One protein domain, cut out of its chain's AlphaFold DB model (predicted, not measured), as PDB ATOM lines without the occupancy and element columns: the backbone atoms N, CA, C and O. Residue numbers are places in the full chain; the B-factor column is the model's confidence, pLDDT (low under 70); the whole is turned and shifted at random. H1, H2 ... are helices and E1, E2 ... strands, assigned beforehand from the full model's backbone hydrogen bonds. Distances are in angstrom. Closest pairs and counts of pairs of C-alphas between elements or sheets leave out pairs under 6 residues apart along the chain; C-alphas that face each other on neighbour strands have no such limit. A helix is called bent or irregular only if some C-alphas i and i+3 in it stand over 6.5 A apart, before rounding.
ATOM      1  N   PRO A  27     479.779 249.462 868.972       52.00
ATOM      2  CA  PRO A  27     480.719 248.563 868.285       52.00
ATOM      3  C   PRO A  27     481.908 248.032 869.112       52.00
ATOM      4  O   PRO A  27     482.538 247.067 868.695       52.00
ATOM      5  N   ASN A  28     482.218 248.613 870.277       62.16
ATOM      6  CA  ASN A  28     483.361 248.217 871.111       62.16
ATOM      7  C   ASN A  28     483.030 247.204 872.225       62.16
ATOM      8  O   ASN A  28     483.940 246.594 872.788       62.16
ATOM      9  N   VAL A  29     481.748 246.960 872.531       71.81
ATOM     10  CA  VAL A  29     481.352 246.157 873.708       71.81
ATOM     11  C   VAL A  29     481.787 244.692 873.592       71.81
ATOM     12  O   VAL A  29     482.201 244.087 874.581       71.81
ATOM     13  N   PHE A  30     481.720 244.098 872.396       80.19
ATOM     14  CA  PHE A  30     482.051 242.681 872.227       80.19
ATOM     15  C   PHE A  30     483.552 242.409 872.384       80.19
ATOM     16  O   PHE A  30     483.941 241.478 873.090       80.19
ATOM     17  N   SER A  31     484.400 243.273 871.820       79.19
ATOM     18  CA  SER A  31     485.856 243.185 871.991       79.19
ATOM     19  C   SER A  31     486.274 243.357 873.456       79.19
ATOM     20  O   SER A  31     487.126 242.612 873.945       79.19
ATOM     21  N   GLU A  32     485.632 244.263 874.201       79.00
ATOM     22  CA  GLU A  32     485.858 244.409 875.646       79.00
ATOM     23  C   GLU A  32     485.416 243.177 876.450       79.00
ATOM     24  O   GLU A  32     486.104 242.766 877.389       79.00
ATOM     25  N   LEU A  33     484.279 242.565 876.094       82.75
ATOM     26  CA  LEU A  33     483.807 241.324 876.721       82.75
ATOM     27  C   LEU A  33     484.802 240.182 876.508       82.75
ATOM     28  O   LEU A  33     485.103 239.453 877.454       82.75
ATOM     29  N   ILE A  34     485.347 240.055 875.298       85.44
ATOM     30  CA  ILE A  34     486.376 239.062 874.976       85.44
ATOM     31  C   ILE A  34     487.661 239.333 875.758       85.44
ATOM     32  O   ILE A  34     488.210 238.411 876.358       85.44
ATOM     33  N   ALA A  35     488.117 240.587 875.825       77.44
ATOM     34  CA  ALA A  35     489.324 240.952 876.570       77.44
ATOM     35  C   ALA A  35     489.235 240.577 878.062       77.44
ATOM     36  O   ALA A  35     490.240 240.215 878.679       77.44
ATOM     37  N   LYS A  36     488.023 240.610 878.637       82.00
ATOM     38  CA  LYS A  36     487.741 240.177 880.016       82.00
ATOM     39  C   LYS A  36     487.676 238.654 880.179       82.00
ATOM     40  O   LYS A  36     487.818 238.167 881.296       82.00
ATOM     41  N   GLN A  37     487.458 237.895 879.106       81.75
ATOM     42  CA  GLN A  37     487.257 236.443 879.123       81.75
ATOM     43  C   GLN A  37     488.424 235.724 878.435       81.75
ATOM     44  O   GLN A  37     488.293 235.208 877.326       81.75
ATOM     45  N   LYS A  38     489.581 235.662 879.107       87.00
ATOM     46  CA  LYS A  38     490.763 234.958 878.574       87.00
ATOM     47  C   LYS A  38     490.532 233.454 878.416       87.00
ATOM     48  O   LYS A  38     491.014 232.854 877.460       87.00
ATOM     49  N   SER A  39     489.809 232.850 879.357       93.44
ATOM     50  CA  SER A  39     489.497 231.424 879.355       93.44
ATOM     51  C   SER A  39     488.172 231.155 880.062       93.44
ATOM     52  O   SER A  39     487.792 231.872 880.988       93.44
ATOM     53  N   VAL A  40     487.471 230.120 879.613       94.62
ATOM     54  CA  VAL A  40     486.184 229.667 880.133       94.62
ATOM     55  C   VAL A  40     486.265 228.166 880.343       94.62
ATOM     56  O   VAL A  40     486.519 227.416 879.401       94.62
ATOM     57  N   THR A  41     486.010 227.717 881.570       96.56
ATOM     58  CA  THR A  41     485.852 226.284 881.851       96.56
ATOM     59  C   THR A  41     484.385 225.901 881.723       96.56
ATOM     60  O   THR A  41     483.534 226.441 882.423       96.56
ATOM     61  N   ILE A  42     484.068 224.971 880.835       97.25
ATOM     62  CA  ILE A  42     482.720 224.449 880.633       97.25
ATOM     63  C   ILE A  42     482.656 223.084 881.318       97.25
ATOM     64  O   ILE A  42     483.243 222.116 880.841       97.25
ATOM     65  N   ASP A  43     481.975 223.027 882.456       96.25
ATOM     66  CA  ASP A  43     481.756 221.808 883.233       96.25
ATOM     67  C   ASP A  43     480.625 220.994 882.591       96.25
ATOM     68  O   ASP A  43     479.480 221.448 882.506       96.25
ATOM     69  N   ILE A  44     480.967 219.793 882.125       96.62
ATOM     70  CA  ILE A  44     480.062 218.818 881.509       96.62
ATOM     71  C   ILE A  44     479.943 217.538 882.344       96.62
ATOM     72  O   ILE A  44     479.475 216.524 881.829       96.62
ATOM     73  N   SER A  45     480.338 217.560 883.619       94.06
ATOM     74  CA  SER A  45     480.322 216.396 884.519       94.06
ATOM     75  C   SER A  45     478.962 215.682 884.557       94.06
ATOM     76  O   SER A  45     478.895 214.455 884.496       94.06
ATOM     77  N   GLU A  46     477.854 216.432 884.550       94.12
ATOM     78  CA  GLU A  46     476.487 215.877 884.518       94.12
ATOM     79  C   GLU A  46     476.105 215.247 883.166       94.12
ATOM     80  O   GLU A  46     475.128 214.499 883.075       94.12
ATOM     81  N   LEU A  47     476.869 215.525 882.109       95.62
ATOM     82  CA  LEU A  47     476.622 215.055 880.745       95.62
ATOM     83  C   LEU A  47     477.549 213.908 880.327       95.62
ATOM     84  O   LEU A  47     477.306 213.309 879.279       95.62
ATOM     85  N   ILE A  48     478.562 213.557 881.130       93.06
ATOM     86  CA  ILE A  48     479.545 212.512 880.791       93.06
ATOM     87  C   ILE A  48     478.876 211.171 880.496       93.06
ATOM     88  O   ILE A  48     479.168 210.558 879.473       93.06
ATOM     89  N   ARG A  49     477.882 210.768 881.297       90.69
ATOM     90  CA  ARG A  49     477.134 209.525 881.042       90.69
ATOM     91  C   ARG A  49     476.455 209.512 879.676       90.69
ATOM     92  O   ARG A  49     476.398 208.472 879.040       90.69
ATOM     93  N   PHE A  50     475.921 210.649 879.224       92.81
ATOM     94  CA  PHE A  50     475.353 210.748 877.878       92.81
ATOM     95  C   PHE A  50     476.458 210.730 876.818       92.81
ATOM     96  O   PHE A  50     476.349 209.995 875.839       92.81
ATOM     97  N   TYR A  51     477.525 211.503 877.025       94.00
ATOM     98  CA  TYR A  51     478.666 211.573 876.114       94.00
ATOM     99  C   TYR A  51     479.265 210.191 875.827       94.00
ATOM    100  O   TYR A  51     479.570 209.873 874.679       94.00
ATOM    101  N   GLU A  52     479.372 209.338 876.845       92.06
ATOM    102  CA  GLU A  52     479.882 207.970 876.721       92.06
ATOM    103  C   GLU A  52     479.040 207.084 875.795       92.06
ATOM    104  O   GLU A  52     479.603 206.191 875.162       92.06
ATOM    105  N   THR A  53     477.741 207.370 875.641       90.19
ATOM    106  CA  THR A  53     476.843 206.634 874.728       90.19
ATOM    107  C   THR A  53     477.016 207.008 873.255       90.19
ATOM    108  O   THR A  53     476.504 206.308 872.377       90.19
ATOM    109  N   LEU A  54     477.702 208.115 872.957       92.56
ATOM    110  CA  LEU A  54     477.896 208.582 871.589       92.56
ATOM    111  C   LEU A  54     478.965 207.763 870.863       92.56
ATOM    112  O   LEU A  54     479.955 207.319 871.451       92.56
ATOM    113  N   SER A  55     478.792 207.625 869.548       90.62
ATOM    114  CA  SER A  55     479.840 207.085 868.689       90.62
ATOM    115  C   SER A  55     481.060 208.005 868.682       90.62
ATOM    116  O   SER A  55     480.984 209.199 868.975       90.62
ATOM    117  N   ILE A  56     482.215 207.423 868.371       90.38
ATOM    118  CA  ILE A  56     483.515 208.079 868.502       90.38
ATOM    119  C   ILE A  56     483.635 209.363 867.661       90.38
ATOM    120  O   ILE A  56     484.330 210.284 868.079       90.38
ATOM    121  N   ASP A  57     482.940 209.441 866.525       89.81
ATOM    122  CA  ASP A  57     482.806 210.611 865.648       89.81
ATOM    123  C   ASP A  57     481.837 211.668 866.205       89.81
ATOM    124  O   ASP A  57     482.174 212.849 866.276       89.81
ATOM    125  N   GLU A  58     480.657 211.259 866.683       93.81
ATOM    126  CA  GLU A  58     479.670 212.194 867.245       93.81
ATOM    127  C   GLU A  58     480.147 212.794 868.582       93.81
ATOM    128  O   GLU A  58     479.750 213.907 868.927       93.81
ATOM    129  N   LYS A  59     481.049 212.115 869.307       94.69
ATOM    130  CA  LYS A  59     481.726 212.645 870.503       94.69
ATOM    131  C   LYS A  59     482.461 213.957 870.221       94.69
ATOM    132  O   LYS A  59     482.270 214.928 870.952       94.69
ATOM    133  N   ASP A  60     483.271 214.015 869.168       93.62
ATOM    134  CA  ASP A  60     484.066 215.214 868.864       93.62
ATOM    135  C   ASP A  60     483.172 216.397 868.488       93.62
ATOM    136  O   ASP A  60     483.395 217.537 868.900       93.62
ATOM    137  N   GLU A  61     482.112 216.120 867.734       95.88
ATOM    138  CA  GLU A  61     481.154 217.139 867.332       95.88
ATOM    139  C   GLU A  61     480.281 217.610 868.501       95.88
ATOM    140  O   GLU A  61     479.983 218.801 868.599       95.88
ATOM    141  N   GLN A  62     479.928 216.716 869.431       97.06
ATOM    142  CA  GLN A  62     479.211 217.072 870.654       97.06
ATOM    143  C   GLN A  62     480.047 217.990 871.556       97.06
ATOM    144  O   GLN A  62     479.504 218.954 872.098       97.06
ATOM    145  N   ILE A  63     481.355 217.731 871.683       97.19
ATOM    146  CA  ILE A  63     482.282 218.613 872.408       97.19
ATOM    147  C   ILE A  63     482.318 219.992 871.760       97.19
ATOM    148  O   ILE A  63     482.191 220.984 872.469       97.19
ATOM    149  N   ARG A  64     482.426 220.081 870.427       97.12
ATOM    150  CA  ARG A  64     482.396 221.371 869.712       97.12
ATOM    151  C   ARG A  64     481.092 222.133 869.935       97.12
ATOM    152  O   ARG A  64     481.122 223.350 870.126       97.12
ATOM    153  N   ASP A  65     479.960 221.434 869.933       97.25
ATOM    154  CA  ASP A  65     478.647 222.041 870.162       97.25
ATOM    155  C   ASP A  65     478.503 222.559 871.601       97.25
ATOM    156  O   ASP A  65     478.045 223.685 871.809       97.25
ATOM    157  N   TRP A  66     478.953 221.789 872.598       98.00
ATOM    158  CA  TRP A  66     478.964 222.220 874.000       98.00
ATOM    159  C   TRP A  66     479.976 223.331 874.272       98.00
ATOM    160  O   TRP A  66     479.650 224.268 875.000       98.00
ATOM    161  N   ALA A  67     481.154 223.277 873.650       97.81
ATOM    162  CA  ALA A  67     482.172 224.317 873.728       97.81
ATOM    163  C   ALA A  67     481.628 225.657 873.214       97.81
ATOM    164  O   ALA A  67     481.713 226.677 873.900       97.81
ATOM    165  N   LEU A  68     480.988 225.641 872.040       97.06
ATOM    166  CA  LEU A  68     480.337 226.819 871.477       97.06
ATOM    167  C   LEU A  68     479.208 227.317 872.384       97.06
ATOM    168  O   LEU A  68     479.139 228.507 872.675       97.06
ATOM    169  N   TYR A  69     478.325 226.429 872.840       96.75
ATOM    170  CA  TYR A  69     477.186 226.817 873.671       96.75
ATOM    171  C   TYR A  69     477.616 227.431 875.011       96.75
ATOM    172  O   TYR A  69     477.110 228.488 875.391       96.75
ATOM    173  N   GLY A  70     478.580 226.811 875.697       96.44
ATOM    174  CA  GLY A  70     479.132 227.332 876.945       96.44
ATOM    175  C   GLY A  70     479.846 228.670 876.751       96.44
ATOM    176  O   GLY A  70     479.660 229.579 877.558       96.44
ATOM    177  N   LEU A  71     480.577 228.843 875.643       95.69
ATOM    178  CA  LEU A  71     481.193 230.124 875.295       95.69
ATOM    179  C   LEU A  71     480.142 231.219 875.055       95.69
ATOM    180  O   LEU A  71     480.246 232.297 875.639       95.69
ATOM    181  N   LEU A  72     479.093 230.947 874.270       94.44
ATOM    182  CA  LEU A  72     478.010 231.912 874.027       94.44
ATOM    183  C   LEU A  72     477.295 232.309 875.329       94.44
ATOM    184  O   LEU A  72     476.999 233.487 875.529       94.44
ATOM    185  N   ALA A  73     477.065 231.350 876.233       93.69
ATOM    186  CA  ALA A  73     476.504 231.621 877.554       93.69
ATOM    187  C   ALA A  73     477.433 232.501 878.406       93.69
ATOM    188  O   ALA A  73     476.967 233.397 879.112       93.69
ATOM    189  N   LYS A  74     478.754 232.295 878.324       93.38
ATOM    190  CA  LYS A  74     479.730 233.106 879.059       93.38
ATOM    191  C   LYS A  74     479.835 234.537 878.536       93.38
ATOM    192  O   LYS A  74     479.977 235.461 879.338       93.38
ATOM    193  N   LEU A  75     479.717 234.712 877.222       91.06
ATOM    194  CA  LEU A  75     479.758 236.003 876.530       91.06
ATOM    195  C   LEU A  75     478.505 236.866 876.753       91.06
ATOM    196  O   LEU A  75     478.381 237.916 876.128       91.06
ATOM    197  N   ASN A  76     477.596 236.469 877.656       88.50
ATOM    198  CA  ASN A  76     476.426 237.264 878.046       88.50
ATOM    199  C   ASN A  76     475.466 237.581 876.883       88.50
ATOM    200  O   ASN A  76     474.704 238.549 876.939       88.50
ATOM    201  N   ILE A  77     475.483 236.759 875.833       90.12
ATOM    202  CA  ILE A  77     474.556 236.868 874.706       90.12
ATOM    203  C   ILE A  77     473.157 236.483 875.189       90.12
ATOM    204  O   ILE A  77     472.991 235.465 875.865       90.12
ATOM    205  N   SER A  78     472.144 237.277 874.835       89.94
ATOM    206  CA  SER A  78     470.777 237.052 875.299       89.94
ATOM    207  C   SER A  78     470.261 235.675 874.889       89.94
ATOM    208  O   SER A  78     470.579 235.132 873.826       89.94
ATOM    209  N   GLN A  79     469.374 235.122 875.716       92.31
ATOM    210  CA  GLN A  79     468.662 233.878 875.427       92.31
ATOM    211  C   GLN A  79     468.046 233.846 874.019       92.31
ATOM    212  O   GLN A  79     468.064 232.812 873.344       92.31
ATOM    213  N   ARG A  80     467.456 234.965 873.590       91.75
ATOM    214  CA  ARG A  80     466.828 235.086 872.276       91.75
ATOM    215  C   ARG A  80     467.873 234.967 871.175       91.75
ATOM    216  O   ARG A  80     467.695 234.153 870.272       91.75
ATOM    217  N   SER A  81     468.962 235.725 871.279       91.19
ATOM    218  CA  SER A  81     470.041 235.720 870.297       91.19
ATOM    219  C   SER A  81     470.735 234.361 870.217       91.19
ATOM    220  O   SER A  81     470.949 233.868 869.114       91.19
ATOM    221  N   VAL A  82     470.992 233.678 871.341       92.44
ATOM    222  CA  VAL A  82     471.553 232.313 871.301       92.44
ATOM    223  C   VAL A  82     470.600 231.326 870.623       92.44
ATOM    224  O   VAL A  82     471.039 230.542 869.782       92.44
ATOM    225  N   SER A  83     469.297 231.379 870.921       91.44
ATOM    226  CA  SER A  83     468.302 230.536 870.239       91.44
ATOM    227  C   SER A  83     468.252 230.789 868.728       91.44
ATOM    228  O   SER A  83     468.073 229.844 867.962       91.44
ATOM    229  N   GLU A  84     468.411 232.041 868.285       91.19
ATOM    230  CA  GLU A  84     468.476 232.394 866.860       91.19
ATOM    231  C   GLU A  84     469.791 231.906 866.213       91.19
ATOM    232  O   GLU A  84     469.759 231.298 865.143       91.19
ATOM    233  N   LEU A  85     470.941 232.074 866.878       91.62
ATOM    234  CA  LEU A  85     472.262 231.631 866.392       91.62
ATOM    235  C   LEU A  85     472.390 230.104 866.264       91.62
ATOM    236  O   LEU A  85     473.143 229.598 865.416       91.62
ATOM    237  N   LEU A  86     471.685 229.373 867.126       91.62
ATOM    238  CA  LEU A  86     471.676 227.911 867.193       91.62
ATOM    239  C   LEU A  86     470.395 227.302 866.605       91.62
ATOM    240  O   LEU A  86     470.141 226.106 866.768       91.62
ATOM    241  N   GLN A  87     469.595 228.095 865.890       89.19
ATOM    242  CA  GLN A  87     468.377 227.613 865.254       89.19
ATOM    243  C   GLN A  87     468.675 226.439 864.309       89.19
ATOM    244  O   GLN A  87     469.572 226.505 863.469       89.19
ATOM    245  N   GLY A  88     467.896 225.362 864.438       84.69
ATOM    246  CA  GLY A  88     468.036 224.162 863.607       84.69
ATOM    247  C   GLY A  88     469.164 223.217 864.031       84.69
ATOM    248  O   GLY A  88     469.377 222.218 863.351       84.69
ATOM    249  N   THR A  89     469.852 223.499 865.139       88.06
ATOM    250  CA  THR A  89     470.806 222.576 865.773       88.06
ATOM    251  C   THR A  89     470.163 221.874 866.966       88.06
ATOM    252  O   THR A  89     469.204 222.393 867.545       88.06
ATOM    253  N   MET A  90     470.680 220.702 867.342       89.50
ATOM    254  CA  MET A  90     470.301 220.052 868.596       89.50
ATOM    255  C   MET A  90     471.415 220.177 869.633       89.50
ATOM    256  O   MET A  90     472.559 219.860 869.319       89.50
ATOM    257  N   PRO A  91     471.095 220.554 870.885       92.00
ATOM    258  CA  PRO A  91     472.086 220.579 871.960       92.00
ATOM    259  C   PRO A  91     472.664 219.195 872.288       92.00
ATOM    260  O   PRO A  91     473.759 219.109 872.839       92.00
ATOM    261  N   MET A  92     471.908 218.132 871.991       94.94
ATOM    262  CA  MET A  92     472.237 216.744 872.308       94.94
ATOM    263  C   MET A  92     472.119 215.881 871.051       94.94
ATOM    264  O   MET A  92     471.047 215.797 870.442       94.94
ATOM    265  N   ARG A  93     473.203 215.204 870.674       94.50
ATOM    266  CA  ARG A  93     473.317 214.362 869.473       94.50
ATOM    267  C   ARG A  93     472.809 212.941 869.700       94.50
ATOM    268  O   ARG A  93     473.524 211.967 869.506       94.50
ATOM    269  N   TYR A  94     471.553 212.812 870.123       91.88
ATOM    270  CA  TYR A  94     470.932 211.501 870.312       91.88
ATOM    271  C   TYR A  94     470.969 210.668 869.012       91.88
ATOM    272  O   TYR A  94     470.495 211.159 867.982       91.88
ATOM    273  N   PRO A  95     471.433 209.399 869.040       87.38
ATOM    274  CA  PRO A  95     471.525 208.562 867.839       87.38
ATOM    275  C   PRO A  95     470.199 208.419 867.081       87.38
ATOM    276  O   PRO A  95     470.165 208.497 865.856       87.38
ATOM    277  N   TYR A  96     469.081 208.309 867.804       86.12
ATOM    278  CA  TYR A  96     467.739 208.209 867.218       86.12
ATOM    279  C   TYR A  96     467.216 209.529 866.610       86.12
ATOM    280  O   TYR A  96     466.203 209.518 865.914       86.12
ATOM    281  N   LEU A  97     467.896 210.663 866.832       87.69
ATOM    282  CA  LEU A  97     467.580 211.969 866.229       87.69
ATOM    283  C   LEU A  97     468.547 212.380 865.116       87.69
ATOM    284  O   LEU A  97     468.315 213.397 864.463       87.69
ATOM    285  N   LYS A  98     469.605 211.597 864.879       84.56
ATOM    286  CA  LYS A  98     470.696 211.904 863.944       84.56
ATOM    287  C   LYS A  98     470.213 212.340 862.555       84.56
ATOM    288  O   LYS A  98     470.766 213.271 861.986       84.56
ATOM    289  N   ASN A  99     469.155 211.710 862.042       80.69
ATOM    290  CA  ASN A  99     468.611 211.981 860.704       80.69
ATOM    291  C   ASN A  99     467.496 213.040 860.682       80.69
ATOM    292  O   ASN A  99     466.987 213.374 859.615       80.69
ATOM    293  N   ALA A 100     467.070 213.543 861.842       82.25
ATOM    294  CA  ALA A 100     465.985 214.516 861.933       82.25
ATOM    295  C   ALA A 100     466.476 215.969 861.983       82.25
ATOM    296  O   ALA A 100     465.670 216.893 861.859       82.25
ATOM    297  N   VAL A 101     467.775 216.180 862.209       83.62
ATOM    298  CA  VAL A 101     468.375 217.496 862.443       83.62
ATOM    299  C   VAL A 101     469.635 217.628 861.600       83.62
ATOM    300  O   VAL A 101     470.434 216.700 861.512       83.62
ATOM    301  N   ASN A 102     469.840 218.808 861.019       80.62
ATOM    302  CA  ASN A 102     471.043 219.117 860.258       80.62
ATOM    303  C   ASN A 102     472.185 219.559 861.188       80.62
ATOM    304  O   ASN A 102     472.549 220.736 861.243       80.62
ATOM    305  N   ASN A 103     472.700 218.618 861.979       88.56
ATOM    306  CA  ASN A 103     473.840 218.873 862.851       88.56
ATOM    307  C   ASN A 103     475.098 219.141 862.016       88.56
ATOM    308  O   ASN A 103     475.428 218.388 861.101       88.56
ATOM    309  N   GLU A 104     475.813 220.211 862.356       91.25
ATOM    310  CA  GLU A 104     477.042 220.583 861.667       91.25
ATOM    311  C   GLU A 104     478.150 219.561 861.954       91.25
ATOM    312  O   GLU A 104     478.425 219.254 863.112       91.25
ATOM    313  N   ILE A 105     478.774 219.047 860.894       93.00
ATOM    314  CA  ILE A 105     480.026 218.288 860.949       93.00
ATOM    315  C   ILE A 105     481.096 219.177 860.328       93.00
ATOM    316  O   ILE A 105     480.943 219.655 859.199       93.00
ATOM    317  N   SER A 106     482.104 219.519 861.119       93.12
ATOM    318  CA  SER A 106     483.132 220.486 860.742       93.12
ATOM    319  C   SER A 106     484.263 220.454 861.769       93.12
ATOM    320  O   SER A 106     483.976 220.383 862.968       93.12
ATOM    321  N   PRO A 107     485.530 220.598 861.340       92.50
ATOM    322  CA  PRO A 107     486.673 220.704 862.253       92.50
ATOM    323  C   PRO A 107     486.581 221.908 863.211       92.50
ATOM    324  O   PRO A 107     487.207 221.899 864.269       92.50
ATOM    325  N   GLY A 108     485.767 222.917 862.880       95.62
ATOM    326  CA  GLY A 108     485.508 224.085 863.723       95.62
ATOM    327  C   GLY A 108     484.036 224.482 863.802       95.62
ATOM    328  O   GLY A 108     483.165 223.897 863.145       95.62
ATOM    329  N   ARG A 109     483.753 225.516 864.595       96.44
ATOM    330  CA  ARG A 109     482.459 226.214 864.610       96.44
ATOM    331  C   ARG A 109     482.644 227.675 864.259       96.44
ATOM    332  O   ARG A 109     483.630 228.292 864.647       96.44
ATOM    333  N   ILE A 110     481.652 228.224 863.570       95.38
ATOM    334  CA  ILE A 110     481.624 229.632 863.202       95.38
ATOM    335  C   ILE A 110     480.247 230.236 863.454       95.38
ATOM    336  O   ILE A 110     479.217 229.684 863.043       95.38
ATOM    337  N   LYS A 111     480.218 231.388 864.126       94.19
ATOM    338  CA  LYS A 111     478.999 232.168 864.363       94.19
ATOM    339  C   LYS A 111     479.273 233.648 864.159       94.19
ATOM    340  O   LYS A 111     480.255 234.181 864.655       94.19
ATOM    341  N   TYR A 112     478.396 234.299 863.411       91.69
ATOM    342  CA  TYR A 112     478.411 235.747 863.256       91.69
ATOM    343  C   TYR A 112     477.630 236.292 864.443       91.69
ATOM    344  O   TYR A 112     476.446 235.982 864.579       91.69
ATOM    345  N   ILE A 113     478.320 236.983 865.342       90.44
ATOM    346  CA  ILE A 113     477.732 237.515 866.570       90.44
ATOM    347  C   ILE A 113     477.105 238.870 866.274       90.44
ATOM    348  O   ILE A 113     475.985 239.129 866.682       90.44
ATOM    349  N   THR A 114     477.782 239.712 865.504       86.44
ATOM    350  CA  THR A 114     477.219 240.962 864.989       86.44
ATOM    351  C   THR A 114     477.487 241.037 863.483       86.44
ATOM    352  O   THR A 114     478.026 240.103 862.887       86.44
ATOM    353  N   GLU A 115     477.107 242.138 862.834       83.69
ATOM    354  CA  GLU A 115     477.547 242.408 861.456       83.69
ATOM    355  C   GLU A 115     479.064 242.592 861.357       83.69
ATOM    356  O   GLU A 115     479.648 242.341 860.305       83.69
ATOM    357  N   LYS A 116     479.692 243.020 862.457       89.12
ATOM    358  CA  LYS A 116     481.118 243.311 862.547       89.12
ATOM    359  C   LYS A 116     481.916 242.169 863.148       89.12
ATOM    360  O   LYS A 116     483.057 241.992 862.756       89.12
ATOM    361  N   ASP A 117     481.337 241.386 864.046       90.94
ATOM    362  CA  ASP A 117     482.071 240.422 864.859       90.94
ATOM    363  C   ASP A 117     481.676 238.993 864.511       90.94
ATOM    364  O   ASP A 117     480.501 238.604 864.545       90.94
ATOM    365  N   CYS A 118     482.682 238.169 864.252       93.38
ATOM    366  CA  CYS A 118     482.523 236.742 864.060       93.38
ATOM    367  C   CYS A 118     483.390 235.956 865.032       93.38
ATOM    368  O   CYS A 118     484.529 236.303 865.311       93.38
ATOM    369  N   LEU A 119     482.827 234.870 865.540       95.56
ATOM    370  CA  LEU A 119     483.488 233.921 866.410       95.56
ATOM    371  C   LEU A 119     483.844 232.673 865.611       95.56
ATOM    372  O   LEU A 119     482.966 232.064 864.991       95.56
ATOM    373  N   VAL A 120     485.111 232.273 865.687       97.25
ATOM    374  CA  VAL A 120     485.634 231.005 865.175       97.25
ATOM    375  C   VAL A 120     486.170 230.196 866.350       97.25
ATOM    376  O   VAL A 120     486.963 230.691 867.144       97.25
ATOM    377  N   LEU A 121     485.726 228.948 866.466       97.88
ATOM    378  CA  LEU A 121     486.131 228.013 867.510       97.88
ATOM    379  C   LEU A 121     486.803 226.795 866.874       97.88
ATOM    380  O   LEU A 121     486.194 226.131 866.028       97.88
ATOM    381  N   LEU A 122     488.028 226.492 867.301       98.06
ATOM    382  CA  LEU A 122     488.873 225.418 866.770       98.06
ATOM    383  C   LEU A 122     489.529 224.615 867.900       98.06
ATOM    384  O   LEU A 122     489.665 225.137 869.006       98.06
ATOM    385  N   PRO A 123     489.947 223.361 867.648       97.19
ATOM    386  CA  PRO A 123     490.862 222.660 868.543       97.19
ATOM    387  C   PRO A 123     492.111 223.508 868.820       97.19
ATOM    388  O   PRO A 123     492.603 224.198 867.926       97.19
ATOM    389  N   GLU A 124     492.616 223.478 870.052       96.44
ATOM    390  CA  GLU A 124     493.769 224.294 870.462       96.44
ATOM    391  C   GLU A 124     495.033 224.002 869.630       96.44
ATOM    392  O   GLU A 124     495.751 224.927 869.259       96.44
ATOM    393  N   ASP A 125     495.248 222.745 869.234       96.31
ATOM    394  CA  ASP A 125     496.350 222.304 868.367       96.31
ATOM    395  C   ASP A 125     496.217 222.769 866.904       96.31
ATOM    396  O   ASP A 125     497.147 222.617 866.113       96.31
ATOM    397  N   LYS A 126     495.074 223.355 866.534       96.38
ATOM    398  CA  LYS A 126     494.768 223.834 865.177       96.38
ATOM    399  C   LYS A 126     494.629 225.352 865.078       96.38
ATOM    400  O   LYS A 126     494.215 225.867 864.043       96.38
ATOM    401  N   LEU A 127     494.989 226.092 866.128       95.94
ATOM    402  CA  LEU A 127     494.880 227.556 866.157       95.94
ATOM    403  C   LEU A 127     495.806 228.278 865.173       95.94
ATOM    404  O   LEU A 127     495.498 229.395 864.757       95.94
ATOM    405  N   GLU A 128     496.920 227.664 864.787       95.25
ATOM    406  CA  GLU A 128     497.864 228.242 863.822       95.25
ATOM    407  C   GLU A 128     497.621 227.775 862.381       95.25
ATOM    408  O   GLU A 128     498.248 228.283 861.452       95.25
ATOM    409  N   ASP A 129     496.663 226.868 862.168       94.88
ATOM    410  CA  ASP A 129     496.295 226.398 860.835       94.88
ATOM    411  C   ASP A 129     495.458 227.463 860.109       94.88
ATOM    412  O   ASP A 129     494.228 227.550 860.207       94.88
ATOM    413  N   ARG A 130     496.160 228.330 859.378       94.94
ATOM    414  CA  ARG A 130     495.559 229.452 858.650       94.94
ATOM    415  C   ARG A 130     494.627 228.990 857.536       94.94
ATOM    416  O   ARG A 130     493.609 229.644 857.296       94.94
ATOM    417  N   SER A 131     494.943 227.874 856.878       92.12
ATOM    418  CA  SER A 131     494.102 227.314 855.819       92.12
ATOM    419  C   SER A 131     492.802 226.758 856.398       92.12
ATOM    420  O   SER A 131     491.726 227.011 855.849       92.12
ATOM    421  N   LEU A 132     492.860 226.103 857.561       93.81
ATOM    422  CA  LEU A 132     491.674 225.665 858.292       93.81
ATOM    423  C   LEU A 132     490.806 226.843 858.743       93.81
ATOM    424  O   LEU A 132     489.602 226.832 858.481       93.81
ATOM    425  N   ILE A 133     491.393 227.873 859.363       96.06
ATOM    426  CA  ILE A 133     490.657 229.091 859.757       96.06
ATOM    427  C   ILE A 133     489.940 229.685 858.543       96.06
ATOM    428  O   ILE A 133     488.738 229.951 858.595       96.06
ATOM    429  N   GLY A 134     490.665 229.841 857.435       95.38
ATOM    430  CA  GLY A 134     490.124 230.332 856.176       95.38
ATOM    431  C   GLY A 134     488.947 229.500 855.665       95.38
ATOM    432  O   GLY A 134     487.885 230.049 855.382       95.38
ATOM    433  N   SER A 135     489.100 228.176 855.604       93.44
ATOM    434  CA  SER A 135     488.060 227.266 855.105       93.44
ATOM    435  C   SER A 135     486.790 227.274 855.971       93.44
ATOM    436  O   SER A 135     485.673 227.317 855.447       93.44
ATOM    437  N   VAL A 136     486.924 227.314 857.301       94.94
ATOM    438  CA  VAL A 136     485.777 227.418 858.221       94.94
ATOM    439  C   VAL A 136     485.011 228.724 857.987       94.94
ATOM    440  O   VAL A 136     483.778 228.732 858.026       94.94
ATOM    441  N   VAL A 137     485.719 229.817 857.696       95.38
ATOM    442  CA  VAL A 137     485.102 231.114 857.398       95.38
ATOM    443  C   VAL A 137     484.458 231.140 856.013       95.38
ATOM    444  O   VAL A 137     483.334 231.635 855.883       95.38
ATOM    445  N   ASP A 138     485.086 230.537 855.002       95.00
ATOM    446  CA  ASP A 138     484.535 230.441 853.643       95.00
ATOM    447  C   ASP A 138     483.143 229.806 853.635       95.00
ATOM    448  O   ASP A 138     482.257 230.262 852.914       95.00
ATOM    449  N   LYS A 139     482.904 228.813 854.503       92.12
ATOM    450  CA  LYS A 139     481.592 228.167 854.659       92.12
ATOM    451  C   LYS A 139     480.470 229.148 855.006       92.12
ATOM    452  O   LYS A 139     479.329 228.967 854.584       92.12
ATOM    453  N   LYS A 140     480.751 230.176 855.814       91.38
ATOM    454  CA  LYS A 140     479.759 231.219 856.116       91.38
ATOM    455  C   LYS A 140     479.769 232.343 855.107       91.38
ATOM    456  O   LYS A 140     478.689 232.833 854.774       91.38
ATOM    457  N   TYR A 141     480.943 232.718 854.611       93.00
ATOM    458  CA  TYR A 141     481.052 233.740 853.581       93.00
ATOM    459  C   TYR A 141     480.269 233.355 852.326       93.00
ATOM    460  O   TYR A 141     479.554 234.200 851.793       93.00
ATOM    461  N   SER A 142     480.321 232.089 851.907       92.62
ATOM    462  CA  SER A 142     479.612 231.620 850.717       92.62
ATOM    463  C   SER A 142     478.105 231.854 850.794       92.62
ATOM    464  O   SER A 142     477.526 232.374 849.849       92.62
ATOM    465  N   ARG A 143     477.490 231.563 851.944       88.62
ATOM    466  CA  ARG A 143     476.042 231.706 852.174       88.62
ATOM    467  C   ARG A 143     475.609 233.156 852.352       88.62
ATOM    468  O   ARG A 143     474.515 233.548 851.953       88.62
ATOM    469  N   ASN A 144     476.444 233.937 853.028       87.88
ATOM    470  CA  ASN A 144     476.086 235.274 853.479       87.88
ATOM    471  C   ASN A 144     476.498 236.363 852.481       87.88
ATOM    472  O   ASN A 144     475.883 237.426 852.453       87.88
ATOM    473  N   ASN A 145     477.538 236.117 851.678       91.75
ATOM    474  CA  ASN A 145     478.144 237.078 850.759       91.75
ATOM    475  C   ASN A 145     478.587 238.399 851.419       91.75
ATOM    476  O   ASN A 145     478.696 239.436 850.764       91.75
ATOM    477  N   TYR A 146     478.871 238.366 852.719       89.69
ATOM    478  CA  TYR A 146     479.484 239.473 853.437       89.69
ATOM    479  C   TYR A 146     480.512 238.961 854.438       89.69
ATOM    480  O   TYR A 146     480.414 237.843 854.961       89.69
ATOM    481  N   LEU A 147     481.504 239.809 854.674       87.19
ATOM    482  CA  LEU A 147     482.562 239.574 855.635       87.19
ATOM    483  C   LEU A 147     482.298 240.408 856.882       87.19
ATOM    484  O   LEU A 147     481.957 241.582 856.738       87.19
ATOM    485  N   PRO A 148     482.456 239.823 858.079       90.50
ATOM    486  CA  PRO A 148     482.506 240.608 859.302       90.50
ATOM    487  C   PRO A 148     483.727 241.541 859.252       90.50
ATOM    488  O   PRO A 148     484.612 241.370 858.416       90.50
ATOM    489  N   GLU A 149     483.819 242.526 860.132       92.81
ATOM    490  CA  GLU A 149     485.010 243.378 860.265       92.81
ATOM    491  C   GLU A 149     486.130 242.629 861.012       92.81
ATOM    492  O   GLU A 149     487.289 242.624 860.585       92.81
ATOM    493  N   LEU A 150     485.750 241.920 862.077       94.19
ATOM    494  CA  LEU A 150     486.606 241.230 863.032       94.19
ATOM    495  C   LEU A 150     486.253 239.744 863.139       94.19
ATOM    496  O   LEU A 150     485.086 239.343 863.157       94.19
ATOM    497  N   ILE A 151     487.293 238.923 863.272       95.12
ATOM    498  CA  ILE A 151     487.193 237.490 863.544       95.12
ATOM    499  C   ILE A 151     487.949 237.193 864.830       95.12
ATOM    500  O   ILE A 151     489.168 237.349 864.902       95.12
ATOM    501  N   HIS A 152     487.215 236.734 865.833       95.62
ATOM    502  CA  HIS A 152     487.721 236.330 867.133       95.62
ATOM    503  C   HIS A 152     487.893 234.817 867.160       95.62
ATOM    504  O   HIS A 152     486.930 234.064 866.985       95.62
ATOM    505  N   ILE A 153     489.126 234.376 867.375       96.69
ATOM    506  CA  ILE A 153     489.519 232.974 867.320       96.69
ATOM    507  C   ILE A 153     489.664 232.446 868.746       96.69
ATOM    508  O   ILE A 153     490.400 233.006 869.562       96.69
ATOM    509  N   PHE A 154     488.974 231.344 869.023       97.62
ATOM    510  CA  PHE A 154     489.004 230.619 870.286       97.62
ATOM    511  C   PHE A 154     489.517 229.197 870.067       97.62
ATOM    512  O   PHE A 154     489.123 228.523 869.113       97.62
ATOM    513  N   GLY A 155     490.374 228.741 870.977       97.81
ATOM    514  CA  GLY A 155     490.823 227.356 871.070       97.81
ATOM    515  C   GLY A 155     489.989 226.590 872.081       97.81
ATOM    516  O   GLY A 155     489.584 227.170 873.088       97.81
ATOM    517  N   TYR A 156     489.759 225.300 871.858       97.81
ATOM    518  CA  TYR A 156     489.244 224.410 872.895       97.81
ATOM    519  C   TYR A 156     490.109 223.164 873.069       97.81
ATOM    520  O   TYR A 156     490.661 222.627 872.108       97.81
ATOM    521  N   ARG A 157     490.155 222.680 874.310       96.50
ATOM    522  CA  ARG A 157     490.677 221.364 874.691       96.50
ATOM    523  C   ARG A 157     489.761 220.716 875.722       96.50
ATOM    524  O   ARG A 157     488.966 221.397 876.370       96.50
ATOM    525  N   THR A 158     489.877 219.407 875.892       94.50
ATOM    526  CA  THR A 158     489.049 218.639 876.829       94.50
ATOM    527  C   THR A 158     489.890 218.014 877.931       94.50
ATOM    528  O   THR A 158     490.928 217.429 877.637       94.50
ATOM    529  N   ASP A 159     489.398 218.064 879.165       90.00
ATOM    530  CA  ASP A 159     489.899 217.284 880.298       90.00
ATOM    531  C   ASP A 159     488.791 216.312 880.740       90.00
ATOM    532  O   ASP A 159     487.896 216.643 881.524       90.00
ATOM    533  N   LEU A 160     488.768 215.136 880.104       83.94
ATOM    534  CA  LEU A 160     487.731 214.115 880.320       83.94
ATOM    535  C   LEU A 160     488.149 213.054 881.347       83.94
ATOM    536  O   LEU A 160     487.299 212.304 881.821       83.94
ATOM    537  N   SER A 161     489.438 212.966 881.684       73.00
ATOM    538  CA  SER A 161     489.971 211.973 882.616       73.00
ATOM    539  C   SER A 161     489.738 212.380 884.068       73.00
ATOM    540  O   SER A 161     490.043 213.494 884.466       73.00
ATOM    541  N   ALA A 162     489.272 211.440 884.893       55.75
ATOM    542  CA  ALA A 162     489.031 211.652 886.321       55.75
ATOM    543  C   ALA A 162     490.303 211.667 887.198       55.75
ATOM    544  O   ALA A 162     490.209 211.494 888.410       55.75
ATOM    545  N   GLY A 163     491.495 211.833 886.624       45.47
ATOM    546  CA  GLY A 163     492.739 211.679 887.370       45.47
ATOM    547  C   GLY A 163     493.876 212.496 886.789       45.47
ATOM    548  O   GLY A 163     494.396 212.126 885.744       45.47
ATOM    549  N   LEU A 164     494.226 213.579 887.498       40.12
ATOM    550  CA  LEU A 164     495.554 214.209 887.684       40.12
ATOM    551  C   LEU A 164     495.453 215.735 887.865       40.12
ATOM    552  O   LEU A 164     496.366 216.338 888.423       40.12
ATOM    553  N   SER A 165     494.345 216.361 887.465       49.00
ATOM    554  CA  SER A 165     494.053 217.778 887.703       49.00
ATOM    555  C   SER A 165     492.995 217.924 888.811       49.00
ATOM    556  O   SER A 165     492.116 217.081 888.959       49.00
ATOM    557  N   ASN A 166     493.040 219.001 889.604       52.00
ATOM    558  CA  ASN A 166     492.011 219.333 890.612       52.00
ATOM    559  C   ASN A 166     490.641 219.713 889.989       52.00
ATOM    560  O   ASN A 166     489.823 220.373 890.634       52.00
ATOM    561  N   LEU A 167     490.395 219.359 888.724       53.66
ATOM    562  CA  LEU A 167     489.138 219.570 888.017       53.66
ATOM    563  C   LEU A 167     488.275 218.310 888.157       53.66
ATOM    564  O   LEU A 167     488.750 217.186 888.031       53.66
ATOM    565  N   SER A 168     486.983 218.494 888.419       55.56
ATOM    566  CA  SER A 168     486.005 217.410 888.327       55.56
ATOM    567  C   SER A 168     486.028 216.818 886.917       55.56
ATOM    568  O   SER A 168     485.985 217.577 885.948       55.56
ATOM    569  N   ALA A 169     486.062 215.486 886.804       73.62
ATOM    570  CA  ALA A 169     486.021 214.779 885.525       73.62
ATOM    571  C   ALA A 169     484.948 215.370 884.590       73.62
ATOM    572  O   ALA A 169     483.784 215.502 884.980       73.62
ATOM    573  N   GLY A 170     485.341 215.710 883.360       87.50
ATOM    574  CA  GLY A 170     484.438 216.269 882.358       87.50
ATOM    575  C   GLY A 170     484.436 217.791 882.307       87.50
ATOM    576  O   GLY A 170     483.418 218.424 882.584       87.50
ATOM    577  N   ALA A 171     485.551 218.378 881.874       94.38
ATOM    578  CA  ALA A 171     485.654 219.801 881.572       94.38
ATOM    579  C   ALA A 171     486.072 220.044 880.113       94.38
ATOM    580  O   ALA A 171     486.873 219.308 879.536       94.38
ATOM    581  N   ILE A 172     485.556 221.118 879.517       96.88
ATOM    582  CA  ILE A 172     486.037 221.671 878.247       96.88
ATOM    583  C   ILE A 172     486.601 223.058 878.539       96.88
ATOM    584  O   ILE A 172     485.894 223.920 879.054       96.88
ATOM    585  N   ILE A 173     487.867 223.289 878.213       96.31
ATOM    586  CA  ILE A 173     488.517 224.585 878.411       96.31
ATOM    587  C   ILE A 173     488.506 225.307 877.075       96.31
ATOM    588  O   ILE A 173     489.059 224.802 876.102       96.31
ATOM    589  N   VAL A 174     487.875 226.478 877.037       97.38
ATOM    590  CA  VAL A 174     487.820 227.343 875.858       97.38
ATOM    591  C   VAL A 174     488.620 228.604 876.142       97.38
ATOM    592  O   VAL A 174     488.311 229.328 877.084       97.38
ATOM    593  N   SER A 175     489.639 228.876 875.338       95.94
ATOM    594  CA  SER A 175     490.568 229.988 875.540       95.94
ATOM    595  C   SER A 175     490.545 230.928 874.347       95.94
ATOM    596  O   SER A 175     490.568 230.493 873.195       95.94
ATOM    597  N   TYR A 176     490.508 232.228 874.615       96.12
ATOM    598  CA  TYR A 176     490.685 233.228 873.572       96.12
ATOM    599  C   TYR A 176     492.131 233.183 873.063       96.12
ATOM    600  O   TYR A 176     493.069 233.204 873.859       96.12
ATOM    601  N   SER A 177     492.303 233.122 871.743       95.69
ATOM    602  CA  SER A 177     493.620 233.140 871.100       95.69
ATOM    603  C   SER A 177     493.948 234.543 870.600       95.69
ATOM    604  O   SER A 177     494.873 235.186 871.096       95.69
ATOM    605  N   ARG A 178     493.179 235.043 869.626       95.06
ATOM    606  CA  ARG A 178     493.436 236.335 868.975       95.06
ATOM    607  C   ARG A 178     492.217 236.865 868.232       95.06
ATOM    608  O   ARG A 178     491.281 236.128 867.936       95.06
ATOM    609  N   THR A 179     492.285 238.141 867.869       94.81
ATOM    610  CA  THR A 179     491.365 238.793 866.937       94.81
ATOM    611  C   THR A 179     492.140 239.184 865.690       94.81
ATOM    612  O   THR A 179     493.259 239.688 865.785       94.81
ATOM    613  N   THR A 180     491.557 238.953 864.521       94.44
ATOM    614  CA  THR A 180     492.115 239.375 863.235       94.44
ATOM    615  C   THR A 180     491.076 240.155 862.446       94.44
ATOM    616  O   THR A 180     489.882 239.874 862.534       94.44
ATOM    617  N   LEU A 181     491.533 241.120 861.648       95.06
ATOM    618  CA  LEU A 181     490.690 241.741 860.631       95.06
ATOM    619  C   LEU A 181     490.297 240.679 859.607       95.06
ATOM    620  O   LEU A 181     491.151 239.904 859.159       95.06
ATOM    621  N   SER A 182     489.029 240.658 859.206       93.06
ATOM    622  CA  SER A 182     488.549 239.654 858.255       93.06
ATOM    623  C   SER A 182     489.247 239.755 856.912       93.06
ATOM    624  O   SER A 182     489.554 238.729 856.325       93.06
ATOM    625  N   ASN A 183     489.554 240.965 856.434       93.44
ATOM    626  CA  ASN A 183     490.216 241.156 855.140       93.44
ATOM    627  C   ASN A 183     491.569 240.424 855.039       93.44
ATOM    628  O   ASN A 183     491.932 240.001 853.946       93.44
ATOM    629  N   ARG A 184     492.267 240.179 856.161       95.38
ATOM    630  CA  ARG A 184     493.516 239.401 856.190       95.38
ATOM    631  C   ARG A 184     493.314 237.951 855.751       95.38
ATOM    632  O   ARG A 184     494.215 237.394 855.132       95.38
ATOM    633  N   LEU A 185     492.139 237.356 855.982       94.69
ATOM    634  CA  LEU A 185     491.840 235.972 855.573       94.69
ATOM    635  C   LEU A 185     491.752 235.787 854.049       94.69
ATOM    636  O   LEU A 185     491.779 234.646 853.578       94.69
ATOM    637  N   TRP A 186     491.664 236.890 853.299       94.50
ATOM    638  CA  TRP A 186     491.689 236.951 851.834       94.50
ATOM    639  C   TRP A 186     493.022 237.505 851.314       94.50
ATOM    640  O   TRP A 186     493.075 238.200 850.303       94.50
ATOM    641  N   THR A 616     472.346 234.841 884.537       89.56
ATOM    642  CA  THR A 616     472.986 233.743 885.280       89.56
ATOM    643  C   THR A 616     472.710 232.375 884.662       89.56
ATOM    644  O   THR A 616     473.432 231.420 884.942       89.56
ATOM    645  N   LYS A 617     471.672 232.262 883.821       92.94
ATOM    646  CA  LYS A 617     471.263 231.006 883.182       92.94
ATOM    647  C   LYS A 617     470.850 231.206 881.731       92.94
ATOM    648  O   LYS A 617     470.128 232.149 881.411       92.94
ATOM    649  N   LEU A 618     471.242 230.280 880.864       93.56
ATOM    650  CA  LEU A 618     470.818 230.219 879.466       93.56
ATOM    651  C   LEU A 618     470.266 228.823 879.162       93.56
ATOM    652  O   LEU A 618     470.795 227.831 879.641       93.56
ATOM    653  N   LYS A 619     469.168 228.736 878.417       94.69
ATOM    654  CA  LYS A 619     468.371 227.524 878.195       94.69
ATOM    655  C   LYS A 619     468.122 227.288 876.709       94.69
ATOM    656  O   LYS A 619     467.381 228.032 876.079       94.69
ATOM    657  N   LEU A 620     468.653 226.217 876.135       93.06
ATOM    658  CA  LEU A 620     468.375 225.826 874.753       93.06
ATOM    659  C   LEU A 620     467.352 224.687 874.720       93.06
ATOM    660  O   LEU A 620     467.646 223.568 875.135       93.06
ATOM    661  N   ASN A 621     466.138 224.977 874.246       92.38
ATOM    662  CA  ASN A 621     465.068 223.981 874.152       92.38
ATOM    663  C   ASN A 621     465.258 223.069 872.933       92.38
ATOM    664  O   ASN A 621     465.629 223.526 871.855       92.38
ATOM    665  N   CYS A 622     464.906 221.800 873.094       91.56
ATOM    666  CA  CYS A 622     465.027 220.755 872.090       91.56
ATOM    667  C   CYS A 622     463.634 220.222 871.750       91.56
ATOM    668  O   CYS A 622     463.089 219.370 872.453       91.56
ATOM    669  N   LYS A 623     463.033 220.741 870.676       90.19
ATOM    670  CA  LYS A 623     461.702 220.325 870.214       90.19
ATOM    671  C   LYS A 623     461.768 219.817 868.783       90.19
ATOM    672  O   LYS A 623     462.331 220.484 867.919       90.19
ATOM    673  N   LEU A 624     461.162 218.662 868.533       86.69
ATOM    674  CA  LEU A 624     461.100 218.041 867.213       86.69
ATOM    675  C   LEU A 624     459.781 217.277 867.073       86.69
ATOM    676  O   LEU A 624     459.388 216.552 867.983       86.69
ATOM    677  N   ASN A 625     459.099 217.416 865.932       81.69
ATOM    678  CA  ASN A 625     457.844 216.709 865.634       81.69
ATOM    679  C   ASN A 625     456.776 216.853 866.737       81.69
ATOM    680  O   ASN A 625     456.099 215.890 867.086       81.69
ATOM    681  N   ASN A 626     456.645 218.059 867.304       81.56
ATOM    682  CA  ASN A 626     455.751 218.382 868.428       81.56
ATOM    683  C   ASN A 626     456.042 217.638 869.743       81.56
ATOM    684  O   ASN A 626     455.270 217.761 870.691       81.56
ATOM    685  N   LEU A 627     457.158 216.913 869.831       86.62
ATOM    686  CA  LEU A 627     457.688 216.414 871.088       86.62
ATOM    687  C   LEU A 627     458.746 217.360 871.639       86.62
ATOM    688  O   LEU A 627     459.604 217.869 870.915       86.62
ATOM    689  N   ASP A 628     458.696 217.542 872.950       92.06
ATOM    690  CA  ASP A 628     459.749 218.178 873.719       92.06
ATOM    691  C   ASP A 628     460.685 217.091 874.251       92.06
ATOM    692  O   ASP A 628     460.268 216.205 874.999       92.06
ATOM    693  N   TYR A 629     461.938 217.127 873.816       93.75
ATOM    694  CA  TYR A 629     462.968 216.178 874.231       93.75
ATOM    695  C   TYR A 629     463.728 216.668 875.459       93.75
ATOM    696  O   TYR A 629     464.365 215.868 876.139       93.75
ATOM    697  N   GLY A 630     463.650 217.959 875.772       94.81
ATOM    698  CA  GLY A 630     464.376 218.534 876.886       94.81
ATOM    699  C   GLY A 630     464.943 219.906 876.599       94.81
ATOM    700  O   GLY A 630     464.615 220.584 875.624       94.81
ATOM    701  N   ASN A 631     465.814 220.330 877.500       95.56
ATOM    702  CA  ASN A 631     466.572 221.554 877.348       95.56
ATOM    703  C   ASN A 631     467.961 221.416 877.956       95.56
ATOM    704  O   ASN A 631     468.128 220.826 879.023       95.56
ATOM    705  N   LEU A 632     468.933 222.000 877.265       96.94
ATOM    706  CA  LEU A 632     470.279 222.179 877.780       96.94
ATOM    707  C   LEU A 632     470.304 223.507 878.525       96.94
ATOM    708  O   LEU A 632     469.893 224.527 877.976       96.94
ATOM    709  N   LEU A 633     470.724 223.475 879.779       97.38
ATOM    710  CA  LEU A 633     470.862 224.629 880.649       97.38
ATOM    711  C   LEU A 633     472.353 224.908 880.840       97.38
ATOM    712  O   LEU A 633     473.093 224.018 881.241       97.38
ATOM    713  N   ALA A 634     472.773 226.137 880.579       97.06
ATOM    714  CA  ALA A 634     474.073 226.671 880.945       97.06
ATOM    715  C   ALA A 634     473.913 227.563 882.181       97.06
ATOM    716  O   ALA A 634     473.259 228.605 882.110       97.06
ATOM    717  N   GLU A 635     474.490 227.155 883.308       96.69
ATOM    718  CA  GLU A 635     474.547 227.938 884.546       96.69
ATOM    719  C   GLU A 635     475.903 228.638 884.634       96.69
ATOM    720  O   GLU A 635     476.956 228.000 884.630       96.69
ATOM    721  N   LYS A 636     475.885 229.970 884.656       93.81
ATOM    722  CA  LYS A 636     477.094 230.786 884.657       93.81
ATOM    723  C   LYS A 636     477.633 230.937 886.078       93.81
ATOM    724  O   LYS A 636     476.917 231.364 886.980       93.81
ATOM    725  N   HIS A 637     478.925 230.683 886.230       91.62
ATOM    726  CA  HIS A 637     479.718 230.997 887.414       91.62
ATOM    727  C   HIS A 637     480.824 232.003 887.048       91.62
ATOM    728  O   HIS A 637     480.957 232.407 885.885       91.62
ATOM    729  N   GLU A 638     481.618 232.437 888.028       86.31
ATOM    730  CA  GLU A 638     482.614 233.504 887.849       86.31
ATOM    731  C   GLU A 638     483.613 233.211 886.724       86.31
ATOM    732  O   GLU A 638     483.755 234.037 885.827       86.31
ATOM    733  N   ASN A 639     484.184 231.998 886.674       85.31
ATOM    734  CA  ASN A 639     485.148 231.558 885.645       85.31
ATOM    735  C   ASN A 639     484.736 230.266 884.915       85.31
ATOM    736  O   ASN A 639     485.470 229.757 884.069       85.31
ATOM    737  N   SER A 640     483.533 229.760 885.187       93.94
ATOM    738  CA  SER A 640     483.028 228.539 884.563       93.94
ATOM    739  C   SER A 640     481.575 228.652 884.104       93.94
ATOM    740  O   SER A 640     480.861 229.596 884.452       93.94
ATOM    741  N   VAL A 641     481.155 227.705 883.271       96.56
ATOM    742  CA  VAL A 641     479.768 227.483 882.862       96.56
ATOM    743  C   VAL A 641     479.459 226.013 883.088       96.56
ATOM    744  O   VAL A 641     480.111 225.159 882.498       96.56
ATOM    745  N   LYS A 642     478.468 225.707 883.922       97.31
ATOM    746  CA  LYS A 642     478.022 224.333 884.140       97.31
ATOM    747  C   LYS A 642     476.894 223.989 883.180       97.31
ATOM    748  O   LYS A 642     475.878 224.683 883.155       97.31
ATOM    749  N   LEU A 643     477.063 222.928 882.397       97.62
ATOM    750  CA  LEU A 643     476.036 222.431 881.489       97.62
ATOM    751  C   LEU A 643     475.231 221.310 882.145       97.62
ATOM    752  O   LEU A 643     475.786 220.348 882.669       97.62
ATOM    753  N   LYS A 644     473.904 221.428 882.079       97.00
ATOM    754  CA  LYS A 644     472.950 220.447 882.609       97.00
ATOM    755  C   LYS A 644     471.895 220.122 881.573       97.00
ATOM    756  O   LYS A 644     471.371 221.018 880.913       97.00
ATOM    757  N   TRP A 645     471.543 218.849 881.445       96.50
ATOM    758  CA  TRP A 645     470.502 218.412 880.525       96.50
ATOM    759  C   TRP A 645     469.245 218.013 881.287       96.50
ATOM    760  O   TRP A 645     469.226 217.026 882.019       96.50
ATOM    761  N   ASN A 646     468.169 218.763 881.065       95.50
ATOM    762  CA  ASN A 646     466.855 218.447 881.604       95.50
ATOM    763  C   ASN A 646     466.065 217.681 880.544       95.50
ATOM    764  O   ASN A 646     465.504 218.295 879.630       95.50
TER     765      ASN A 646
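AT A GLANCE: This is residues 27 to 186 and 616 to 646 of the 757 residues of an uncharacterized protein of Elusimicrobia bacterium CG_4_10_14_0_8_um_filter_37_32 (UniProt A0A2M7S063). One eight-stranded sheet is curled like part of a barrel round the long helix H3, the core of the model. H4 and the long link after it lie on the open side, between the edge strands E2 and E6, while H5 covers E2 and E3 from outside. The printed part has 191 residues with six named helices and eight named strands, in the order H1 E1 H2 H3 H4 E2 E3 H5 E4 E5 H6 E6 E7 E8. The sheet, E2 E3 E4 E5 E1 E8 E7 E6, is mixed, and the class is mixed, helices and strands. The whole is compact, with a radius of gyration of the C-alphas of 16.1 A and spans of 43 by 42 by 31 A.

IN THESE COORDINATES: H1 is residues 29 to 36, from C-alpha 29 at (481.352, 246.157, 873.708). E1 is residues 39 to 43, H2 45 to 52, and H3 56 to 74, 27.4 A long. H4 is residues 79 to 85, E2 109 to 112, E3 117 to 123, and H5 130 to 144, 21.0 A. E4 is residues 150 to 159, 29.7 A, E5 171 to 181, 30.7 A, and H6 182 to 186. E6 is residues 617 to 624, E7 627 to 636, 27.7 A, and E8 640 to 646, ending at C-alpha 646, (466.855, 218.447, 881.604).

HOW THE PARTS SIT: The sheet curls round H3; the closest C-alphas of H3 and E1 are those of Gly 70 and Ile 42, 5.9 A. E2 and E3 form a hairpin (N 111 and O 119, 3.0 A). E3, H5 and E4 are a strand-helix-strand unit, two parallel strands joined through a helix, with a right-handed crossover; N 120 and O 152 are 2.9 A apart. E5 is antiparallel to E4 (N 155 and O 175, 2.8 A) and E1 (N 42 and O 172, 2.8 A). E1 and E8 are parallel (N 643 and O 43, 2.8 A). E6 E7 E8 are a meander, each strand the antiparallel neighbour of the one before (N 620 and O 632, 2.8 A; N 644 and O 633, 2.8 A). There are three layers: H1 and H3 on one face, H5 on the other, 9.6 A high. H2 and H3 form a hairpin and only just touch, with 3 pairs of C-alphas within 8 A, closest Tyr 51 and Lys 59, 6.5 A. H2 is irregular: C-alphas 46 and 49 are 7.3 A apart. H4 is on the sheet; C-alphas Gln 79 and Leu 618 are closest, 5.9 A. H6 only grazes it. In H1 and H4 every O i to N i+4 pair is within hydrogen-bond range; in H2 2 of 4, H3 13 of 15, H5 9 of 11, and H6 0 of 1, with 2 of 2 O i to N i+3 pairs.

THE WHOLE: The farthest C-alphas, Asn 145 and Gly 163, are 46.9 A apart. Residues 187 to 615 are not printed; C-alphas 186 and 616 are 38.5 A apart. The links H4 to E2 and E4 to E5 are long. Residues 27 to 28 and 162 to 168 have pLDDT under 70.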